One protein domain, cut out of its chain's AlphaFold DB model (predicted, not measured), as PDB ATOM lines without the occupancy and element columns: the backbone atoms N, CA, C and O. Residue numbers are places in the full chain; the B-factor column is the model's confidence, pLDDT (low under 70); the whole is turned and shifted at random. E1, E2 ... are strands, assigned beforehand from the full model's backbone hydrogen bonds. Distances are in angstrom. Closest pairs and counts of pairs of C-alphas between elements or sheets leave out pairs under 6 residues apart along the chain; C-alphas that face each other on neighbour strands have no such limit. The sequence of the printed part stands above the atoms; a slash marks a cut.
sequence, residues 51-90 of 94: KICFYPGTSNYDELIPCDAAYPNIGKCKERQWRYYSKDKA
ATOM      1  N   LYS A  51      34.182  42.122  71.580       78.50
ATOM      2  CA  LYS A  51      33.271  43.083  70.965       78.50
ATOM      3  C   LYS A  51      33.766  43.384  69.545       78.50
ATOM      4  O   LYS A  51      34.958  43.343  69.249       78.50
ATOM      5  N   ILE A  52      32.834  43.686  68.649       86.00
ATOM      6  CA  ILE A  52      33.151  44.078  67.271       86.00
ATOM      7  C   ILE A  52      33.426  45.582  67.250       86.00
ATOM      8  O   ILE A  52      32.607  46.358  67.749       86.00
ATOM      9  N   CYS A  53      34.538  45.992  66.640       88.19
ATOM     10  CA  CYS A  53      34.836  47.385  66.324       88.19
ATOM     11  C   CYS A  53      34.719  47.653  64.814       88.19
ATOM     12  O   CYS A  53      34.821  46.746  63.986       88.19
ATOM     13  N   PHE A  54      34.521  48.917  64.454       90.50
ATOM     14  CA  PHE A  54      34.367  49.387  63.081       90.50
ATOM     15  C   PHE A  54      35.411  50.457  62.772       90.50
ATOM     16  O   PHE A  54      35.664  51.351  63.584       90.50
ATOM     17  N   TYR A  55      36.022  50.381  61.591       89.19
ATOM     18  CA  TYR A  55      37.014  51.375  61.188       89.19
ATOM     19  C   TYR A  55      36.341  52.720  60.882       89.19
ATOM     20  O   TYR A  55      35.260  52.732  60.283       89.19
ATOM     21  N   PRO A  56      36.956  53.862  61.245       89.44
ATOM     22  CA  PRO A  56      36.477  55.171  60.816       89.44
ATOM     23  C   PRO A  56      36.369  55.234  59.289       89.44
ATOM     24  O   PRO A  56      37.253  54.766  58.575       89.44
ATOM     25  N   GLY A  57      35.288  55.816  58.778       90.75
ATOM     26  CA  GLY A  57      35.056  55.904  57.339       90.75
ATOM     27  C   GLY A  57      34.014  56.954  57.000       90.75
ATOM     28  O   GLY A  57      33.798  57.882  57.770       90.75
ATOM     29  N   THR A  58      33.377  56.821  55.841       93.56
ATOM     30  CA  THR A  58      32.344  57.754  55.347       93.56
ATOM     31  C   THR A  58      31.063  57.041  54.908       93.56
ATOM     32  O   THR A  58      30.177  57.672  54.342       93.56
ATOM     33  N   SER A  59      30.953  55.727  55.142       93.31
ATOM     34  CA  SER A  59      29.866  54.907  54.590       93.31
ATOM     35  C   SER A  59      28.577  55.001  55.404       93.31
ATOM     36  O   SER A  59      27.529  55.277  54.833       93.31
ATOM     37  N   ASN A  60      28.645  54.787  56.722       92.06
ATOM     38  CA  ASN A  60      27.467  54.724  57.597       92.06
ATOM     39  C   ASN A  60      27.667  55.609  58.831       92.06
ATOM     40  O   ASN A  60      28.719  55.517  59.454       92.06
ATOM     41  N   TYR A  61      26.677  56.425  59.200       93.50
ATOM     42  CA  TYR A  61      26.690  57.197  60.448       93.50
ATOM     43  C   TYR A  61      25.857  56.475  61.512       93.50
ATOM     44  O   TYR A  61      24.642  56.373  61.355       93.50
ATOM     45  N   ASP A  62      26.503  55.949  62.554       93.81
ATOM     46  CA  ASP A  62      25.866  55.105  63.581       93.81
ATOM     47  C   ASP A  62      26.628  55.186  64.926       93.81
ATOM     48  O   ASP A  62      27.712  55.772  64.992       93.81
ATOM     49  N   GLU A  63      26.080  54.610  65.999       94.62
ATOM     50  CA  GLU A  63      26.690  54.500  67.330       94.62
ATOM     51  C   GLU A  63      27.383  53.144  67.526       94.62
ATOM     52  O   GLU A  63      26.842  52.182  68.090       94.62
ATOM     53  N   LEU A  64      28.631  53.070  67.064       91.00
ATOM     54  CA  LEU A  64      29.432  51.845  67.054       91.00
ATOM     55  C   LEU A  64      30.722  52.009  67.863       91.00
ATOM     56  O   LEU A  64      31.080  53.106  68.289       91.00
ATOM     57  N   ILE A  65      31.415  50.897  68.109       90.50
ATOM     58  CA  ILE A  65      32.738  50.890  68.743       90.50
ATOM     59  C   ILE A  65      33.787  51.186  67.659       90.50
ATOM     60  O   ILE A  65      33.863  50.422  66.697       90.50
ATOM     61  N   PRO A  66      34.613  52.237  67.775       90.19
ATOM     62  CA  PRO A  66      35.651  52.532  66.791       90.19
ATOM     63  C   PRO A  66      36.891  51.641  66.954       90.19
ATOM     64  O   PRO A  66      37.369  51.433  68.070       90.19
ATOM     65  N   CYS A  67      37.449  51.160  65.839       87.69
ATOM     66  CA  CYS A  67      38.774  50.535  65.822       87.69
ATOM     67  C   CYS A  67      39.870  51.616  65.835       87.69
ATOM     68  O   CYS A  67      39.869  52.504  64.983       87.69
ATOM     69  N   ASP A  68      40.816  51.517  66.771       78.88
ATOM     70  CA  ASP A  68      41.992  52.406  66.855       78.88
ATOM     71  C   ASP A  68      43.251  51.837  66.201       78.88
ATOM     72  O   ASP A  68      44.152  52.580  65.815       78.88
ATOM     73  N   ALA A  69      43.335  50.513  66.111       75.50
ATOM     74  CA  ALA A  69      44.457  49.837  65.488       75.50
ATOM     75  C   ALA A  69      44.328  49.918  63.959       75.50
ATOM     76  O   ALA A  69      43.223  49.894  63.428       75.50
ATOM     77  N   ALA A  70      45.446  50.018  63.237       72.00
ATOM     78  CA  ALA A  70      45.434  49.913  61.780       72.00
ATOM     79  C   ALA A  70      45.280  48.441  61.372       72.00
ATOM     80  O   ALA A  70      46.024  47.599  61.882       72.00
ATOM     81  N   TYR A  71      44.366  48.141  60.440       61.97
ATOM     82  CA  TYR A  71      44.232  46.804  59.846       61.97
ATOM     83  C   TYR A  71      45.613  46.293  59.393       61.97
ATOM     84  O   TYR A  71      46.331  47.051  58.734       61.97
ATOM     85  N   PRO A  72      46.034  45.058  59.727       60.81
ATOM     86  CA  PRO A  72      45.265  43.935  60.285       60.81
ATOM     87  C   PRO A  72      45.309  43.811  61.824       60.81
ATOM     88  O   PRO A  72      44.956  42.767  62.363       60.81
ATOM     89  N   ASN A  73      45.787  44.825  62.546       65.50
ATOM     90  CA  ASN A  73      46.029  44.710  63.985       65.50
ATOM     91  C   ASN A  73      44.722  44.751  64.795       65.50
ATOM     92  O   ASN A  73      43.864  45.604  64.570       65.50
ATOM     93  N   ILE A  74      44.609  43.857  65.780       72.88
ATOM     94  CA  ILE A  74      43.534  43.836  66.781       72.88
ATOM     95  C   ILE A  74      43.911  44.827  67.893       72.88
ATOM     96  O   ILE A  74      45.038  44.813  68.389       72.88
ATOM     97  N   GLY A  75      42.988  45.715  68.266       73.94
ATOM     98  CA  GLY A  75      43.186  46.728  69.309       73.94
ATOM     99  C   GLY A  75      42.226  46.569  70.488       73.94
ATOM    100  O   GLY A  75      41.314  45.742  70.450       73.94
ATOM    101  N   LYS A  76      42.409  47.397  71.525       78.69
ATOM    102  CA  LYS A  76      41.475  47.469  72.657       78.69
ATOM    103  C   LYS A  76      40.104  47.968  72.216       78.69
ATOM    104  O   LYS A  76      40.008  48.869  71.379       78.69
ATOM    105  N   CYS A  77      39.055  47.429  72.822       81.94
ATOM    106  CA  CYS A  77      37.706  47.934  72.639       81.94
ATOM    107  C   CYS A  77      37.583  49.344  73.212       81.94
ATOM    108  O   CYS A  77      37.977  49.617  74.345       81.94
ATOM    109  N   LYS A  78      37.010  50.243  72.412       85.75
ATOM    110  CA  LYS A  78      36.724  51.618  72.822       85.75
ATOM    111  C   LYS A  78      35.262  51.765  73.225       85.75
ATOM    112  O   LYS A  78      34.442  50.873  73.008       85.75
ATOM    113  N   GLU A  79      34.933  52.902  73.816       89.25
ATOM    114  CA  GLU A  79      33.541  53.262  74.067       89.25
ATOM    115  C   GLU A  79      32.805  53.532  72.752       89.25
ATOM    116  O   GLU A  79      33.412  53.903  71.743       89.25
ATOM    117  N   ARG A  80      31.485  53.329  72.761       90.12
ATOM    118  CA  ARG A  80      30.641  53.620  71.602       90.12
ATOM    119  C   ARG A  80      30.658  55.112  71.291       90.12
ATOM    120  O   ARG A  80      30.600  55.942  72.195       90.12
ATOM    121  N   GLN A  81      30.736  55.449  70.009       92.94
ATOM    122  CA  GLN A  81      30.754  56.833  69.546       92.94
ATOM    123  C   GLN A  81      29.916  56.999  68.279       92.94
ATOM    124  O   GLN A  81      29.983  56.170  67.368       92.94
ATOM    125  N   TRP A  82      29.183  58.112  68.199       94.56
ATOM    126  CA  TRP A  82      28.501  58.552  66.981       94.56
ATOM    127  C   TRP A  82      29.510  59.141  65.990       94.56
ATOM    128  O   TRP A  82      30.076  60.213  66.224       94.56
ATOM    129  N   ARG A  83      29.758  58.437  64.881       93.06
ATOM    130  CA  ARG A  83      30.629  58.894  63.785       93.06
ATOM    131  C   ARG A  83      30.286  58.149  62.493       93.06
ATOM    132  O   ARG A  83      29.558  57.162  62.501       93.06
ATOM    133  N   TYR A  84      30.832  58.618  61.376       93.88
ATOM    134  CA  TYR A  84      30.909  57.834  60.154       93.88
ATOM    135  C   TYR A  84      31.919  56.674  60.252       93.88
ATOM    136  O   TYR A  84      33.081  56.858  60.629       93.88
ATOM    137  N   TYR A  85      31.481  55.492  59.834       91.94
ATOM    138  CA  TYR A  85      32.246  54.248  59.809       91.94
ATOM    139  C   TYR A  85      32.373  53.693  58.384       91.94
ATOM    140  O   TYR A  85      31.565  54.000  57.499       91.94
ATOM    141  N   SER A  86      33.414  52.890  58.158       90.06
ATOM    142  CA  SER A  86      33.546  52.022  56.983       90.06
ATOM    143  C   SER A  86      32.593  50.823  57.098       90.06
ATOM    144  O   SER A  86      32.018  50.554  58.153       90.06
ATOM    145  N   LYS A  87      32.437  50.075  56.004       87.94
ATOM    146  CA  LYS A  87      31.817  48.740  56.026       87.94
ATOM    147  C   LYS A  87      32.731  47.687  56.664       87.94
ATOM    148  O   LYS A  87      32.251  46.619  57.043       87.94
ATOM    149  N   ASP A  88      34.019  47.994  56.783       86.25
ATOM    150  CA  ASP A  88      35.019  47.111  57.372       86.25
ATOM    151  C   ASP A  88      34.909  47.092  58.898       86.25
ATOM    152  O   ASP A  88      34.765  48.129  59.555       86.25
ATOM    153  N   LYS A  89      35.026  45.892  59.464       85.50
ATOM    154  CA  LYS A  89      34.948  45.630  60.902       85.50
ATOM    155  C   LYS A  89      36.063  44.687  61.335       85.50
ATOM    156  O   LYS A  89      36.551  43.895  60.529       85.50
ATOM    157  N   ALA A  90      36.440  44.764  62.601       83.19
ATOM    158  CA  ALA A  90      37.407  43.873  63.228       83.19
ATOM    159  C   ALA A  90      36.916  43.458  64.621       83.19
ATOM    160  O   ALA A  90      35.959  44.023  65.152       83.19
TER     161      ALA A  90
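Overview. This is residues 51 to 90 of the 94 residues of an uncharacterized protein of Parabacteroides sp. P14 (UniProt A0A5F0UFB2). Two bent strands, E1 and E2, run side by side as a curled, two-stranded antiparallel hairpin, and a long loop, residues 65 to 80, joins them and reaches out to Asn 73 at one end of the domain. E1 folds back on itself. The printed part has 40 residues with two named strands, E1 then E2, and no named helix; the class is all strand. It is compact, with a radius of gyration of the C-alphas of 9.0 A, and spans 23 by 18 by 12 A.

Along the chain. E1, residues 52 to 64, starts with C-alpha 52 at (33.151, 44.078, 67.271), bends by 167 degrees at residue 61, and measures 8.6 A from first to last C-alpha. E2, residues 81 to 90, measures 15.9 A, bends by 103 degrees at residue 87 and ends with C-alpha 90 at (37.407, 43.873, 63.228).

Arrangement. E1 and E2 are antiparallel neighbours. C-alphas 57 and 85 face each other at 4.1 A. N 53 and O 90, at 2.8 A, and N 85 and O 60, at 2.8 A, are within hydrogen-bond range.

Size, cuts and confidence. The C-alphas farthest apart, of Tyr 61 and Asn 73, are 23.3 A apart. The printed part has no cut. The link from E1 to E2 is long, 16 residues. The mean pLDDT of the printed part is 85.5; residues 71 to 73 are under 70.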